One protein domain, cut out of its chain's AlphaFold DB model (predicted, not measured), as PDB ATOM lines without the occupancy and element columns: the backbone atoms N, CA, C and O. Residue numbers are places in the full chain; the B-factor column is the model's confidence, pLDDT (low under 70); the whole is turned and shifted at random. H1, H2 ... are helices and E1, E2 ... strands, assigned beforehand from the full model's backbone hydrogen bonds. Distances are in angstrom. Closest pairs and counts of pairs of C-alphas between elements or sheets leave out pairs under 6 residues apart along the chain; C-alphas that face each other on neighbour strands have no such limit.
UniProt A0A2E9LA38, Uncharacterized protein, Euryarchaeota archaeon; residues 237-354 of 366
ATOM      1  N   PHE A 237     -23.994  26.408  94.868       92.75
ATOM      2  CA  PHE A 237     -25.352  26.309  94.317       92.75
ATOM      3  C   PHE A 237     -26.173  27.586  94.529       92.75
ATOM      4  O   PHE A 237     -27.316  27.556  94.987       92.75
ATOM      5  N   SER A 238     -25.560  28.736  94.275       95.31
ATOM      6  CA  SER A 238     -26.183  30.041  94.459       95.31
ATOM      7  C   SER A 238     -26.020  30.883  93.202       95.31
ATOM      8  O   SER A 238     -24.905  31.037  92.703       95.31
ATOM      9  N   ILE A 239     -27.128  31.453  92.740       97.56
ATOM     10  CA  ILE A 239     -27.148  32.440  91.663       97.56
ATOM     11  C   ILE A 239     -27.531  33.826  92.201       97.56
ATOM     12  O   ILE A 239     -28.079  33.938  93.309       97.56
ATOM     13  N   PHE A 240     -27.194  34.879  91.469       97.00
ATOM     14  CA  PHE A 240     -27.418  36.265  91.871       97.00
ATOM     15  C   PHE A 240     -28.803  36.754  91.446       97.00
ATOM     16  O   PHE A 240     -29.290  36.463  90.368       97.00
ATOM     17  N   ASN A 241     -29.461  37.507  92.318       94.88
ATOM     18  CA  ASN A 241     -30.655  38.272  91.991       94.88
ATOM     19  C   ASN A 241     -30.373  39.711  92.406       94.88
ATOM     20  O   ASN A 241     -30.633  40.113  93.546       94.88
ATOM     21  N   THR A 242     -29.758  40.441  91.479       93.00
ATOM     22  CA  THR A 242     -29.230  41.799  91.673       93.00
ATOM     23  C   THR A 242     -30.343  42.805  91.923       93.00
ATOM     24  O   THR A 242     -30.243  43.603  92.852       93.00
ATOM     25  N   VAL A 243     -31.481  42.651  91.234       90.81
ATOM     26  CA  VAL A 243     -32.713  43.438  91.429       90.81
ATOM     27  C   VAL A 243     -33.153  43.467  92.892       90.81
ATOM     28  O   VAL A 243     -33.590  44.499  93.392       90.81
ATOM     29  N   ASN A 244     -33.014  42.340  93.596       89.19
ATOM     30  CA  ASN A 244     -33.395  42.212  95.001       89.19
ATOM     31  C   ASN A 244     -32.191  42.201  95.960       89.19
ATOM     32  O   ASN A 244     -32.379  42.021  97.165       89.19
ATOM     33  N   GLY A 245     -30.960  42.326  95.454       90.56
ATOM     34  CA  GLY A 245     -29.727  42.233  96.240       90.56
ATOM     35  C   GLY A 245     -29.575  40.910  97.002       90.56
ATOM     36  O   GLY A 245     -29.094  40.897  98.142       90.56
ATOM     37  N   ARG A 246     -30.040  39.785  96.436       90.69
ATOM     38  CA  ARG A 246     -30.169  38.501  97.150       90.69
ATOM     39  C   ARG A 246     -29.677  37.298  96.364       90.69
ATOM     40  O   ARG A 246     -29.695  37.267  95.146       90.69
ATOM     41  N   TYR A 247     -29.248  36.276  97.099       93.12
ATOM     42  CA  TYR A 247     -28.896  34.994  96.506       93.12
ATOM     43  C   TYR A 247     -30.147  34.143  96.306       93.12
ATOM     44  O   TYR A 247     -30.921  33.934  97.250       93.12
ATOM     45  N   VAL A 248     -30.282  33.574  95.115       95.69
ATOM     46  CA  VAL A 248     -31.203  32.470  94.859       95.69
ATOM     47  C   VAL A 248     -30.434  31.173  95.079       95.69
ATOM     48  O   VAL A 248     -29.447  30.877  94.407       95.69
ATOM     49  N   LYS A 249     -30.838  30.425  96.099       96.00
ATOM     50  CA  LYS A 249     -30.230  29.157  96.479       96.00
ATOM     51  C   LYS A 249     -30.898  28.036  95.687       96.00
ATOM     52  O   LYS A 249     -32.116  27.870  95.744       96.00
ATOM     53  N   CYS A 250     -30.085  27.296  94.947       93.62
ATOM     54  CA  CYS A 250     -30.498  26.259  94.004       93.62
ATOM     55  C   CYS A 250     -30.130  24.846  94.485       93.62
ATOM     56  O   CYS A 250     -30.489  23.872  93.834       93.62
ATOM     57  N   GLY A 251     -29.396  24.728  95.595       88.75
ATOM     58  CA  GLY A 251     -28.954  23.442  96.135       88.75
ATOM     59  C   GLY A 251     -30.057  22.736  96.917       88.75
ATOM     60  O   GLY A 251     -30.995  23.369  97.393       88.75
ATOM     61  N   GLU A 252     -29.926  21.424  97.099       82.12
ATOM     62  CA  GLU A 252     -30.933  20.598  97.785       82.12
ATOM     63  C   GLU A 252     -31.148  21.008  99.251       82.12
ATOM     64  O   GLU A 252     -32.279  21.110  99.712       82.12
ATOM     65  N   SER A 253     -30.067  21.304  99.984       79.50
ATOM     66  CA  SER A 253     -30.125  21.591 101.428       79.50
ATOM     67  C   SER A 253     -30.701  22.964 101.775       79.50
ATOM     68  O   SER A 253     -31.231  23.172 102.866       79.50
ATOM     69  N   LYS A 254     -30.572  23.929 100.863       81.88
ATOM     70  CA  LYS A 254     -31.114  25.282 100.984       81.88
ATOM     71  C   LYS A 254     -31.592  25.676  99.598       81.88
ATOM     72  O   LYS A 254     -30.780  26.096  98.782       81.88
ATOM     73  N   ASN A 255     -32.890  25.538  99.347       91.31
ATOM     74  CA  ASN A 255     -33.488  25.869  98.061       91.31
ATOM     75  C   ASN A 255     -34.549  26.951  98.235       91.31
ATOM     76  O   ASN A 255     -35.453  26.819  99.057       91.31
ATOM     77  N   ASN A 256     -34.447  28.022  97.459       94.56
ATOM     78  CA  ASN A 256     -35.518  29.003  97.319       94.56
ATOM     79  C   ASN A 256     -35.774  29.356  95.848       94.56
ATOM     80  O   ASN A 256     -36.448  30.349  95.578       94.56
ATOM     81  N   LEU A 257     -35.250  28.568  94.903       96.12
ATOM     82  CA  LEU A 257     -35.360  28.827  93.469       96.12
ATOM     83  C   LEU A 257     -36.821  28.975  93.042       96.12
ATOM     84  O   LEU A 257     -37.161  29.932  92.356       96.12
ATOM     85  N   MET A 258     -37.690  28.091  93.537       95.56
ATOM     86  CA  MET A 258     -39.117  28.058  93.193       95.56
ATOM     87  C   MET A 258     -39.970  29.119  93.908       95.56
ATOM     88  O   MET A 258     -41.181  29.146  93.717       95.56
ATOM     89  N   ALA A 259     -39.382  29.987  94.739       93.50
ATOM     90  CA  ALA A 259     -40.129  31.092  95.337       93.50
ATOM     91  C   ALA A 259     -40.636  32.044  94.240       93.50
ATOM     92  O   ALA A 259     -39.866  32.396  93.348       93.50
ATOM     93  N   THR A 260     -41.886  32.511  94.344       92.75
ATOM     94  CA  THR A 260     -42.569  33.326  93.316       92.75
ATOM     95  C   THR A 260     -41.694  34.459  92.783       92.75
ATOM     96  O   THR A 260     -41.392  34.488  91.598       92.75
ATOM     97  N   LYS A 261     -41.141  35.293  93.669       90.75
ATOM     98  CA  LYS A 261     -40.253  36.409  93.298       90.75
ATOM     99  C   LYS A 261     -38.995  36.005  92.519       90.75
ATOM    100  O   LYS A 261     -38.473  36.786  91.733       90.75
ATOM    101  N   ASN A 262     -38.458  34.810  92.774       94.81
ATOM    102  CA  ASN A 262     -37.265  34.316  92.092       94.81
ATOM    103  C   ASN A 262     -37.638  33.768  90.713       94.81
ATOM    104  O   ASN A 262     -36.881  33.949  89.768       94.81
ATOM    105  N   GLN A 263     -38.813  33.150  90.590       96.62
ATOM    106  CA  GLN A 263     -39.355  32.718  89.304       96.62
ATOM    107  C   GLN A 263     -39.740  33.912  88.423       96.62
ATOM    108  O   GLN A 263     -39.403  33.906  87.247       96.62
ATOM    109  N   GLU A 264     -40.355  34.954  88.987       94.94
ATOM    110  CA  GLU A 264     -40.642  36.220  88.293       94.94
ATOM    111  C   GLU A 264     -39.355  36.894  87.804       94.94
ATOM    112  O   GLU A 264     -39.250  37.259  86.637       94.94
ATOM    113  N   PHE A 265     -38.344  36.989  88.673       95.44
ATOM    114  CA  PHE A 265     -37.026  37.512  88.311       95.44
ATOM    115  C   PHE A 265     -36.387  36.728  87.153       95.44
ATOM    116  O   PHE A 265     -35.939  37.325  86.179       95.44
ATOM    117  N   LEU A 266     -36.369  35.394  87.221       97.44
ATOM    118  CA  LEU A 266     -35.787  34.569  86.159       97.44
ATOM    119  C   LEU A 266     -36.603  34.621  84.863       97.44
ATOM    120  O   LEU A 266     -36.021  34.635  83.784       97.44
ATOM    121  N   ALA A 267     -37.934  34.682  84.955       96.94
ATOM    122  CA  ALA A 267     -38.801  34.869  83.798       96.94
ATOM    123  C   ALA A 267     -38.504  36.197  83.095       96.94
ATOM    124  O   ALA A 267     -38.393  36.215  81.873       96.94
ATOM    125  N   MET A 268     -38.307  37.274  83.863       95.44
ATOM    126  CA  MET A 268     -37.900  38.581  83.347       95.44
ATOM    127  C   MET A 268     -36.541  38.507  82.636       95.44
ATOM    128  O   MET A 268     -36.418  39.030  81.535       95.44
ATOM    129  N   ARG A 269     -35.540  37.813  83.200       96.00
ATOM    130  CA  ARG A 269     -34.233  37.637  82.531       96.00
ATOM    131  C   ARG A 269     -34.325  36.872  81.220       96.00
ATOM    132  O   ARG A 269     -33.633  37.209  80.275       96.00
ATOM    133  N   LEU A 270     -35.207  35.884  81.129       96.12
ATOM    134  CA  LEU A 270     -35.419  35.139  79.886       96.12
ATOM    135  C   LEU A 270     -36.054  35.975  78.761       96.12
ATOM    136  O   LEU A 270     -36.049  35.511  77.624       96.12
ATOM    137  N   GLN A 271     -36.595  37.163  79.065       95.19
ATOM    138  CA  GLN A 271     -37.077  38.124  78.062       95.19
ATOM    139  C   GLN A 271     -35.989  39.091  77.580       95.19
ATOM    140  O   GLN A 271     -36.189  39.758  76.575       95.19
ATOM    141  N   ASP A 272     -34.865  39.185  78.289       94.94
ATOM    142  CA  ASP A 272     -33.742  40.041  77.912       94.94
ATOM    143  C   ASP A 272     -32.955  39.349  76.786       94.94
ATOM    144  O   ASP A 272     -32.552  38.195  76.947       94.94
ATOM    145  N   GLU A 273     -32.814  40.000  75.628       95.00
ATOM    146  CA  GLU A 273     -32.143  39.436  74.444       95.00
ATOM    147  C   GLU A 273     -30.635  39.251  74.664       95.00
ATOM    148  O   GLU A 273     -30.043  38.324  74.109       95.00
ATOM    149  N   ASP A 274     -30.036  40.061  75.541       91.31
ATOM    150  CA  ASP A 274     -28.611  39.995  75.869       91.31
ATOM    151  C   ASP A 274     -28.310  38.950  76.956       91.31
ATOM    152  O   ASP A 274     -27.147  38.692  77.286       91.31
ATOM    153  N   TYR A 275     -29.339  38.339  77.555       94.25
ATOM    154  CA  TYR A 275     -29.153  37.310  78.571       94.25
ATOM    155  C   TYR A 275     -28.636  36.003  77.938       94.25
ATOM    156  O   TYR A 275     -29.275  35.470  77.032       94.25
ATOM    157  N   PRO A 276     -27.548  35.379  78.443       92.25
ATOM    158  CA  PRO A 276     -26.931  34.204  77.810       92.25
ATOM    159  C   PRO A 276     -27.837  32.978  77.666       92.25
ATOM    160  O   PRO A 276     -27.520  32.052  76.921       92.25
ATOM    161  N   PHE A 277     -28.943  32.944  78.410       94.00
ATOM    162  CA  PHE A 277     -29.930  31.867  78.376       94.00
ATOM    163  C   PHE A 277     -31.276  32.325  77.802       94.00
ATOM    164  O   PHE A 277     -32.285  31.647  78.009       94.00
ATOM    165  N   HIS A 278     -31.305  33.467  77.107       91.25
ATOM    166  CA  HIS A 278     -32.466  33.965  76.379       91.25
ATOM    167  C   HIS A 278     -33.109  32.856  75.529       91.25
ATOM    168  O   HIS A 278     -32.430  32.006  74.949       91.25
ATOM    169  N   GLY A 279     -34.443  32.824  75.498       85.25
ATOM    170  CA  GLY A 279     -35.206  31.821  74.748       85.25
ATOM    171  C   GLY A 279     -35.275  30.421  75.381       85.25
ATOM    172  O   GLY A 279     -36.066  29.590  74.930       85.25
ATOM    173  N   MET A 280     -34.529  30.130  76.455       93.81
ATOM    174  CA  MET A 280     -34.727  28.890  77.214       93.81
ATOM    175  C   MET A 280     -36.082  28.887  77.930       93.81
ATOM    176  O   MET A 280     -36.545  29.897  78.458       93.81
ATOM    177  N   ARG A 281     -36.709  27.711  78.056       95.19
ATOM    178  CA  ARG A 281     -37.884  27.568  78.929       95.19
ATOM    179  C   ARG A 281     -37.444  27.681  80.389       95.19
ATOM    180  O   ARG A 281     -36.520  26.984  80.809       95.19
ATOM    181  N   LEU A 282     -38.178  28.450  81.196       96.19
ATOM    182  CA  LEU A 282     -37.880  28.649  82.624       96.19
ATOM    183  C   LEU A 282     -37.701  27.330  83.396       96.19
ATOM    184  O   LEU A 282     -36.786  27.192  84.204       96.19
ATOM    185  N   LYS A 283     -38.531  26.322  83.100       94.94
ATOM    186  CA  LYS A 283     -38.422  24.984  83.703       94.94
ATOM    187  C   LYS A 283     -37.076  24.310  83.410       94.94
ATOM    188  O   LYS A 283     -36.527  23.653  84.295       94.94
ATOM    189  N   ASP A 284     -36.554  24.463  82.196       94.94
ATOM    190  CA  ASP A 284     -35.278  23.865  81.800       94.94
ATOM    191  C   ASP A 284     -34.115  24.600  82.469       94.94
ATOM    192  O   ASP A 284     -33.232  23.953  83.031       94.94
ATOM    193  N   LEU A 285     -34.162  25.937  82.513       94.56
ATOM    194  CA  LEU A 285     -33.167  26.741  83.225       94.56
ATOM    195  C   LEU A 285     -33.113  26.378  84.719       94.56
ATOM    196  O   LEU A 285     -32.037  26.122  85.260       94.56
ATOM    197  N   ASN A 286     -34.275  26.262  85.373       96.06
ATOM    198  CA  ASN A 286     -34.358  25.840  86.771       96.06
ATOM    199  C   ASN A 286     -33.706  24.468  86.993       96.06
ATOM    200  O   ASN A 286     -32.936  24.293  87.940       96.06
ATOM    201  N   ARG A 287     -33.980  23.500  86.106       94.12
ATOM    202  CA  ARG A 287     -33.389  22.158  86.175       94.12
ATOM    203  C   ARG A 287     -31.866  22.216  86.064       94.12
ATOM    204  O   ARG A 287     -31.179  21.523  86.814       94.12
ATOM    205  N   VAL A 288     -31.331  23.038  85.163       94.00
ATOM    206  CA  VAL A 288     -29.879  23.206  85.006       94.00
ATOM    207  C   VAL A 288     -29.262  23.842  86.254       94.00
ATOM    208  O   VAL A 288     -28.282  23.315  86.774       94.00
ATOM    209  N   PHE A 289     -29.863  24.898  86.816       95.00
ATOM    210  CA  PHE A 289     -29.352  25.529  88.039       95.00
ATOM    211  C   PHE A 289     -29.345  24.610  89.263       95.00
ATOM    212  O   PHE A 289     -28.472  24.759  90.122       95.00
ATOM    213  N   GLN A 290     -30.274  23.657  89.337       94.19
ATOM    214  CA  GLN A 290     -30.326  22.646  90.398       94.19
ATOM    215  C   GLN A 290     -29.400  21.447  90.140       94.19
ATOM    216  O   GLN A 290     -29.093  20.701  91.066       94.19
ATOM    217  N   SER A 291     -28.936  21.258  88.903       89.50
ATOM    218  CA  SER A 291     -28.094  20.119  88.534       89.50
ATOM    219  C   SER A 291     -26.694  20.213  89.152       89.50
ATOM    220  O   SER A 291     -26.150  21.297  89.400       89.50
ATOM    221  N   THR A 292     -26.091  19.051  89.391       88.38
ATOM    222  CA  THR A 292     -24.713  18.912  89.871       88.38
ATOM    223  C   THR A 292     -23.723  18.846  88.698       88.38
ATOM    224  O   THR A 292     -24.113  18.753  87.533       88.38
ATOM    225  N   GLY A 293     -22.425  18.915  88.999       82.81
ATOM    226  CA  GLY A 293     -21.351  18.772  88.010       82.81
ATOM    227  C   GLY A 293     -20.826  20.089  87.430       82.81
ATOM    228  O   GLY A 293     -21.348  21.179  87.697       82.81
ATOM    229  N   ALA A 294     -19.752  19.973  86.643       82.62
ATOM    230  CA  ALA A 294     -19.005  21.107  86.099       82.62
ATOM    231  C   ALA A 294     -19.871  22.002  85.201       82.62
ATOM    232  O   ALA A 294     -19.987  23.192  85.471       82.62
ATOM    233  N   LYS A 295     -20.587  21.423  84.227       83.44
ATOM    234  CA  LYS A 295     -21.445  22.176  83.289       83.44
ATOM    235  C   LYS A 295     -22.555  22.969  83.982       83.44
ATOM    236  O   LYS A 295     -22.839  24.103  83.625       83.44
ATOM    237  N   ALA A 296     -23.188  22.391  85.003       87.44
ATOM    238  CA  ALA A 296     -24.212  23.102  85.765       87.44
ATOM    239  C   ALA A 296     -23.610  24.249  86.598       87.44
ATOM    240  O   ALA A 296     -24.247  25.281  86.796       87.44
ATOM    241  N   THR A 297     -22.375  24.077  87.077       88.88
ATOM    242  CA  THR A 297     -21.633  25.132  87.782       88.88
ATOM    243  C   THR A 297     -21.266  26.264  86.838       88.88
ATOM    244  O   THR A 297     -21.523  27.411  87.178       88.88
ATOM    245  N   GLU A 298     -20.783  25.942  85.643       88.69
ATOM    246  CA  GLU A 298     -20.491  26.899  84.573       88.69
ATOM    247  C   GLU A 298     -21.729  27.727  84.194       88.69
ATOM    248  O   GLU A 298     -21.662  28.946  84.100       88.69
ATOM    249  N   VAL A 299     -22.908  27.105  84.091       91.69
ATOM    250  CA  VAL A 299     -24.161  27.834  83.822       91.69
ATOM    251  C   VAL A 299     -24.511  28.821  84.945       91.69
ATOM    252  O   VAL A 299     -24.923  29.951  84.677       91.69
ATOM    253  N   ARG A 300     -24.310  28.437  86.213       95.06
ATOM    254  CA  ARG A 300     -24.473  29.358  87.355       95.06
ATOM    255  C   ARG A 300     -23.424  30.475  87.343       95.06
ATOM    256  O   ARG A 300     -23.732  31.595  87.736       95.06
ATOM    257  N   GLU A 301     -22.203  30.170  86.915       93.50
ATOM    258  CA  GLU A 301     -21.109  31.128  86.760       93.50
ATOM    259  C   GLU A 301     -21.430  32.180  85.692       93.50
ATOM    260  O   GLU A 301     -21.403  33.366  86.013       93.50
ATOM    261  N   ILE A 302     -21.835  31.756  84.488       93.81
ATOM    262  CA  ILE A 302     -22.278  32.633  83.390       93.81
ATOM    263  C   ILE A 302     -23.398  33.562  83.863       93.81
ATOM    264  O   ILE A 302     -23.315  34.774  83.677       93.81
ATOM    265  N   HIS A 303     -24.425  33.011  84.521       95.94
ATOM    266  CA  HIS A 303     -25.515  33.818  85.066       95.94
ATOM    267  C   HIS A 303     -24.998  34.873  86.053       95.94
ATOM    268  O   HIS A 303     -25.366  36.037  85.954       95.94
ATOM    269  N   ASN A 304     -24.137  34.486  87.000       96.31
ATOM    270  CA  ASN A 304     -23.629  35.414  88.009       96.31
ATOM    271  C   ASN A 304     -22.774  36.528  87.398       96.31
ATOM    272  O   ASN A 304     -22.903  37.667  87.831       96.31
ATOM    273  N   VAL A 305     -21.921  36.219  86.417       94.12
ATOM    274  CA  VAL A 305     -21.103  37.228  85.723       94.12
ATOM    275  C   VAL A 305     -21.991  38.191  84.940       94.12
ATOM    276  O   VAL A 305     -21.834  39.402  85.077       94.12
ATOM    277  N   TRP A 306     -22.964  37.674  84.187       94.25
ATOM    278  CA  TRP A 306     -23.897  38.518  83.441       94.25
ATOM    279  C   TRP A 306     -24.721  39.419  84.365       94.25
ATOM    280  O   TRP A 306     -24.824  40.616  84.124       94.25
ATOM    281  N   GLU A 307     -25.243  38.878  85.470       95.69
ATOM    282  CA  GLU A 307     -25.968  39.670  86.469       95.69
ATOM    283  C   GLU A 307     -25.100  40.786  87.043       95.69
ATOM    284  O   GLU A 307     -25.578  41.897  87.229       95.69
ATOM    285  N   MET A 308     -23.826  40.509  87.315       94.25
ATOM    286  CA  MET A 308     -22.889  41.507  87.816       94.25
ATOM    287  C   MET A 308     -22.632  42.634  86.815       94.25
ATOM    288  O   MET A 308     -22.679  43.799  87.211       94.25
ATOM    289  N   LYS A 309     -22.413  42.300  85.536       92.81
ATOM    290  CA  LYS A 309     -22.306  43.293  84.460       92.81
ATOM    291  C   LYS A 309     -23.589  44.116  84.364       92.81
ATOM    292  O   LYS A 309     -23.531  45.342  84.427       92.81
ATOM    293  N   LYS A 310     -24.751  43.458  84.322       93.44
ATOM    294  CA  LYS A 310     -26.039  44.148  84.213       93.44
ATOM    295  C   LYS A 310     -26.317  45.063  85.403       93.44
ATOM    296  O   LYS A 310     -26.838  46.158  85.232       93.44
ATOM    297  N   ASP A 311     -25.952  44.637  86.611       94.31
ATOM    298  CA  ASP A 311     -26.072  45.470  87.809       94.31
ATOM    299  C   ASP A 311     -25.166  46.702  87.729       94.31
ATOM    300  O   ASP A 311     -25.569  47.771  88.181       94.31
ATOM    301  N   SER A 312     -23.978  46.560  87.123       94.00
ATOM    302  CA  SER A 312     -23.057  47.680  86.921       94.00
ATOM    303  C   SER A 312     -23.562  48.747  85.974       94.00
ATOM    304  O   SER A 312     -23.473  49.926  86.302       94.00
ATOM    305  N   GLU A 313     -24.203  48.344  84.880       93.62
ATOM    306  CA  GLU A 313     -24.901  49.270  83.990       93.62
ATOM    307  C   GLU A 313     -25.968  50.055  84.771       93.62
ATOM    308  O   GLU A 313     -25.977  51.281  84.737       93.62
ATOM    309  N   VAL A 314     -26.788  49.363  85.575       93.38
ATOM    310  CA  VAL A 314     -27.884  49.982  86.341       93.38
ATOM    311  C   VAL A 314     -27.396  51.011  87.357       93.38
ATOM    312  O   VAL A 314     -28.002  52.070  87.471       93.38
ATOM    313  N   TYR A 315     -26.353  50.731  88.148       92.50
ATOM    314  CA  TYR A 315     -25.876  51.743  89.102       92.50
ATOM    315  C   TYR A 315     -25.040  52.848  88.440       92.50
ATOM    316  O   TYR A 315     -24.979  53.943  88.996       92.50
ATOM    317  N   ASN A 316     -24.451  52.604  87.263       93.81
ATOM    318  CA  ASN A 316     -23.740  53.631  86.495       93.81
ATOM    319  C   ASN A 316     -24.699  54.608  85.785       93.81
ATOM    320  O   ASN A 316     -24.306  55.744  85.536       93.81
ATOM    321  N   GLU A 317     -25.975  54.253  85.572       94.94
ATOM    322  CA  GLU A 317     -27.024  55.211  85.152       94.94
ATOM    323  C   GLU A 317     -27.218  56.371  86.151       94.94
ATOM    324  O   GLU A 317     -27.743  57.421  85.790       94.94
ATOM    325  N   PHE A 318     -26.780  56.193  87.402       93.88
ATOM    326  CA  PHE A 318     -26.818  57.209  88.456       93.88
ATOM    327  C   PHE A 318     -25.479  57.931  88.628       93.88
ATOM    328  O   PHE A 318     -25.209  58.478  89.701       93.88
ATOM    329  N   GLU A 319     -24.597  57.925  87.625       91.00
ATOM    330  CA  GLU A 319     -23.414  58.785  87.627       91.00
ATOM    331  C   GLU A 319     -23.823  60.258  87.826       91.00
ATOM    332  O   GLU A 319     -24.744  60.766  87.193       91.00
ATOM    333  N   GLY A 320     -23.168  60.945  88.764       89.31
ATOM    334  CA  GLY A 320     -23.540  62.301  89.174       89.31
ATOM    335  C   GLY A 320     -24.750  62.405  90.115       89.31
ATOM    336  O   GLY A 320     -24.960  63.482  90.669       89.31
ATOM    337  N   ASP A 321     -25.499  61.324  90.364       94.12
ATOM    338  CA  ASP A 321     -26.690  61.302  91.230       94.12
ATOM    339  C   ASP A 321     -26.578  60.298  92.405       94.12
ATOM    340  O   ASP A 321     -27.202  59.226  92.405       94.12
ATOM    341  N   PRO A 322     -25.823  60.635  93.473       92.81
ATOM    342  CA  PRO A 322     -25.730  59.791  94.668       92.81
ATOM    343  C   PRO A 322     -27.084  59.564  95.359       92.81
ATOM    344  O   PRO A 322     -27.301  58.510  95.962       92.81
ATOM    345  N   ASN A 323     -28.011  60.525  95.277       94.69
ATOM    346  CA  ASN A 323     -29.317  60.425  95.927       94.69
ATOM    347  C   ASN A 323     -30.220  59.420  95.207       94.69
ATOM    348  O   ASN A 323     -30.823  58.565  95.862       94.69
ATOM    349  N   GLY A 324     -30.278  59.477  93.876       95.75
ATOM    350  CA  GLY A 324     -30.998  58.502  93.065       95.75
ATOM    351  C   GLY A 324     -30.458  57.088  93.265       95.75
ATOM    352  O   GLY A 324     -31.244  56.165  93.515       95.75
ATOM    353  N   LEU A 325     -29.127  56.917  93.286       96.12
ATOM    354  CA  LEU A 325     -28.516  55.620  93.587       96.12
ATOM    355  C   LEU A 325     -28.910  55.132  94.988       96.12
ATOM    356  O   LEU A 325     -29.309  53.978  95.160       96.12
ATOM    357  N   ALA A 326     -28.862  56.003  95.999       96.31
ATOM    358  CA  ALA A 326     -29.269  55.647  97.354       96.31
ATOM    359  C   ALA A 326     -30.747  55.221  97.430       96.31
ATOM    360  O   ALA A 326     -31.060  54.215  98.072       96.31
ATOM    361  N   MET A 327     -31.649  55.919  96.733       96.06
ATOM    362  CA  MET A 327     -33.070  55.560  96.655       96.06
ATOM    363  C   MET A 327     -33.288  54.201  95.978       96.06
ATOM    364  O   MET A 327     -34.079  53.385  96.466       96.06
ATOM    365  N   LEU A 328     -32.567  53.921  94.887       95.62
ATOM    366  CA  LEU A 328     -32.599  52.621  94.214       95.62
ATOM    367  C   LEU A 328     -32.162  51.498  95.167       95.62
ATOM    368  O   LEU A 328     -32.842  50.471  95.268       95.62
ATOM    369  N   LEU A 329     -31.066  51.692  95.904       95.56
ATOM    370  CA  LEU A 329     -30.556  50.702  96.855       95.56
ATOM    371  C   LEU A 329     -31.470  50.520  98.071       95.56
ATOM    372  O   LEU A 329     -31.669  49.391  98.531       95.56
ATOM    373  N   GLU A 330     -32.086  51.593  98.569       95.56
ATOM    374  CA  GLU A 330     -33.085  51.492  99.630       95.56
ATOM    375  C   GLU A 330     -34.287  50.657  99.172       95.56
ATOM    376  O   GLU A 330     -34.696  49.737  99.886       95.56
ATOM    377  N   LYS A 331     -34.806  50.900  97.960       93.88
ATOM    378  CA  LYS A 331     -35.888  50.100  97.365       93.88
ATOM    379  C   LYS A 331     -35.477  48.633  97.197       93.88
ATOM    380  O   LYS A 331     -36.224  47.747  97.616       93.88
ATOM    381  N   ARG A 332     -34.280  48.372  96.655       92.25
ATOM    382  CA  ARG A 332     -33.695  47.024  96.494       92.25
ATOM    383  C   ARG A 332     -33.695  46.250  97.812       92.25
ATOM    384  O   ARG A 332     -34.072  45.080  97.854       92.25
ATOM    385  N   TRP A 333     -33.301  46.898  98.907       93.75
ATOM    386  CA  TRP A 333     -33.184  46.263 100.223       93.75
ATOM    387  C   TRP A 333     -34.450  46.333 101.083       93.75
ATOM    388  O   TRP A 333     -34.481  45.731 102.160       93.75
ATOM    389  N   ARG A 334     -35.510  46.990 100.600       90.50
ATOM    390  CA  ARG A 334     -36.872  46.997 101.162       90.50
ATOM    391  C   ARG A 334     -37.883  46.360 100.202       90.50
ATOM    392  O   ARG A 334     -38.988  46.862 100.018       90.50
ATOM    393  N   SER A 335     -37.506  45.251  99.570       77.12
ATOM    394  CA  SER A 335     -38.397  44.488  98.686       77.12
ATOM    395  C   SER A 335     -39.660  44.000  99.415       77.12
ATOM    396  O   SER A 335     -39.598  43.662 100.599       77.12
ATOM    397  N   SER A 336     -40.785  43.863  98.709       59.50
ATOM    398  CA  SER A 336     -42.048  43.356  99.267       59.50
ATOM    399  C   SER A 336     -41.854  42.085 100.111       59.50
ATOM    400  O   SER A 336     -41.336  41.071  99.640       59.50
ATOM    401  N   GLY A 337     -42.252  42.153 101.385       71.38
ATOM    402  CA  GLY A 337     -42.183  41.039 102.336       71.38
ATOM    403  C   GLY A 337     -40.823  40.812 103.011       71.38
ATOM    404  O   GLY A 337     -40.677  39.827 103.734       71.38
ATOM    405  N   TRP A 338     -39.815  41.672 102.803       78.44
ATOM    406  CA  TRP A 338     -38.541  41.570 103.523       78.44
ATOM    407  C   TRP A 338     -37.702  42.859 103.533       78.44
ATOM    408  O   TRP A 338     -37.617  43.567 102.538       78.44
ATOM    409  N   THR A 339     -36.981  43.111 104.630       88.25
ATOM    410  CA  THR A 339     -36.014  44.218 104.743       88.25
ATOM    411  C   THR A 339     -34.615  43.715 105.116       88.25
ATOM    412  O   THR A 339     -34.454  43.013 106.117       88.25
ATOM    413  N   ASP A 340     -33.584  44.112 104.357       90.75
ATOM    414  CA  ASP A 340     -32.179  43.922 104.746       90.75
ATOM    415  C   ASP A 340     -31.752  45.010 105.736       90.75
ATOM    416  O   ASP A 340     -31.140  46.014 105.371       90.75
ATOM    417  N   HIS A 341     -32.053  44.833 107.020       92.31
ATOM    418  CA  HIS A 341     -31.683  45.833 108.027       92.31
ATOM    419  C   HIS A 341     -30.174  46.130 108.066       92.31
ATOM    420  O   HIS A 341     -29.776  47.242 108.416       92.31
ATOM    421  N   GLN A 342     -29.325  45.165 107.694       90.94
ATOM    422  CA  GLN A 342     -27.875  45.343 107.710       90.94
ATOM    423  C   GLN A 342     -27.401  46.184 106.524       90.94
ATOM    424  O   GLN A 342     -26.604  47.100 106.728       90.94
ATOM    425  N   ASN A 343     -27.893  45.928 105.309       92.69
ATOM    426  CA  ASN A 343     -27.550  46.781 104.168       92.69
ATOM    427  C   ASN A 343     -28.197  48.160 104.278       92.69
ATOM    428  O   ASN A 343     -27.521  49.136 103.996       92.69
ATOM    429  N   ILE A 344     -29.419  48.283 104.808       95.00
ATOM    430  CA  ILE A 344     -30.032  49.595 105.079       95.00
ATOM    431  C   ILE A 344     -29.203  50.406 106.083       95.00
ATOM    432  O   ILE A 344     -29.006  51.605 105.903       95.00
ATOM    433  N   LYS A 345     -28.660  49.772 107.128       94.50
ATOM    434  CA  LYS A 345     -27.762  50.462 108.065       94.50
ATOM    435  C   LYS A 345     -26.465  50.928 107.391       94.50
ATOM    436  O   LYS A 345     -25.977  52.007 107.712       94.50
ATOM    437  N   ARG A 346     -25.905  50.120 106.484       94.69
ATOM    438  CA  ARG A 346     -24.717  50.491 105.694       94.69
ATOM    439  C   ARG A 346     -25.029  51.609 104.708       94.69
ATOM    440  O   ARG A 346     -24.228  52.521 104.607       94.69
ATOM    441  N   LEU A 347     -26.191  51.564 104.063       95.50
ATOM    442  CA  LEU A 347     -26.656  52.584 103.131       95.50
ATOM    443  C   LEU A 347     -26.708  53.955 103.785       95.50
ATOM    444  O   LEU A 347     -26.142  54.894 103.256       95.50
ATOM    445  N   LYS A 348     -27.338  54.050 104.961       94.69
ATOM    446  CA  LYS A 348     -27.435  55.314 105.702       94.69
ATOM    447  C   LYS A 348     -26.056  55.924 105.947       94.69
ATOM    448  O   LYS A 348     -25.830  57.071 105.607       94.69
ATOM    449  N   ARG A 349     -25.113  55.103 106.418       93.81
ATOM    450  CA  ARG A 349     -23.720  55.530 106.601       93.81
ATOM    451  C   ARG A 349     -23.033  55.910 105.291       93.81
ATOM    452  O   ARG A 349     -22.262  56.853 105.287       93.81
ATOM    453  N   ALA A 350     -23.281  55.171 104.211       93.44
ATOM    454  CA  ALA A 350     -22.724  55.473 102.898       93.44
ATOM    455  C   ALA A 350     -23.239  56.818 102.368       93.44
ATOM    456  O   ALA A 350     -22.452  57.569 101.818       93.44
ATOM    457  N   VAL A 351     -24.521  57.138 102.583       93.88
ATOM    458  CA  VAL A 351     -25.118  58.439 102.245       93.88
ATOM    459  C   VAL A 351     -24.480  59.565 103.059       93.88
ATOM    460  O   VAL A 351     -24.144  60.593 102.483       93.88
ATOM    461  N   ASP A 352     -24.242  59.354 104.358       91.31
ATOM    462  CA  ASP A 352     -23.607  60.357 105.229       91.31
ATOM    463  C   ASP A 352     -22.188  60.746 104.763       91.31
ATOM    464  O   ASP A 352     -21.714  61.836 105.076       91.31
ATOM    465  N   VAL A 353     -21.506  59.855 104.034       90.56
ATOM    466  CA  VAL A 353     -20.119  60.044 103.572       90.56
ATOM    467  C   VAL A 353     -19.975  60.077 102.049       90.56
ATOM    468  O   VAL A 353     -18.852  60.108 101.540       90.56
ATOM    469  N   ALA A 354     -21.086  60.019 101.312       84.81
ATOM    470  CA  ALA A 354     -21.060  59.993  99.858       84.81
ATOM    471  C   ALA A 354     -20.388  61.267  99.337       84.81
ATOM    472  O   ALA A 354     -20.628  62.370  99.835       84.81
TER     473      ALA A 354
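This is residues 237 to 354 of the 366 residues of an uncharacterized protein of Euryarchaeota archaeon (UniProt A0A2E9LA38). One long helix, H3, makes a spine along the domain's length, with a lobe at each end. Around the first half of H3 sit a small two-strand hairpin, E1 and E2, and the helices H1 and H2, with E1 between H3 and H1; past the far end of H3 the helices H4 and H5 lie side by side as a helical hairpin that meets the rest only loosely. The printed part has 118 residues with two named strands and five named helices, in the order E1, E2, H1, H2, H3, H4, H5; the sheet, in the order E1 - E2, is antiparallel, and the class is mostly helix. The whole is compact, with a radius of gyration of the C-alphas of 15.5 A and spans of 45 by 30 by 24 A.

Find C-alpha 238 at (-26.183, 30.041, 94.459), where E1 begins; it runs to residue 241, 9.7 A, and E2 follows as residues 246 to 249, 9.4 A. H1 is residues 260 to 269, 14.3 A, and H2 is residues 282 to 290, 12.4 A. Look next at C-alpha 294 at (-19.005, 21.107, 86.099); from there H3 runs 32.9 A to residue 316. H4 is residues 322 to 333, 16.4 A, and H5 is residues 341 to 352, 16.9 A, ending at C-alpha 352 at (-23.607, 60.357, 105.229).

Begin at the hairpin of E1 and E2, where N 239 and O 248 are 2.9 A apart and N 241 and O 246 are 2.8 A apart, both within hydrogen-bond range. The closest C-alphas of E1 and H3 are those of Phe 240 and Asn 304, 5.5 A; those of E2 and H1 are Val 248 and Asn 262, 6.9 A. H1 and H2 only just touch, with 3 pairs of C-alphas within 8 A, the closest Ala 267 and Leu 282 at 6.4 A, and stand about perpendicular at 74 degrees. H2 touches H3 at residues 296 to 300 alone, the closest C-alphas being those of Val 288 and Ala 296, 5.7 A. H3 and H4 are close but not clearly touching: the C-alphas of Tyr 315 and Leu 325, their closest, are 6.5 A apart. H4 and H5, a helical hairpin, touch at a shallow tilt of 5 degrees, opposite ways, closest at the C-alphas of Glu 330 and Ile 344, 6.5 A. H3 and H5 are apart. In H1, H2, H3, H4 and H5 every O i to N i+4 pair is within hydrogen-bond range.

The two C-alphas farthest apart, those of Gly 293 and Asp 352, are 45.1 A from each other. The printed part has no cut, and the link from H1 to H2, 12 residues, is long. The mean pLDDT of the printed part is 92.2, and residue 336 alone is under 70.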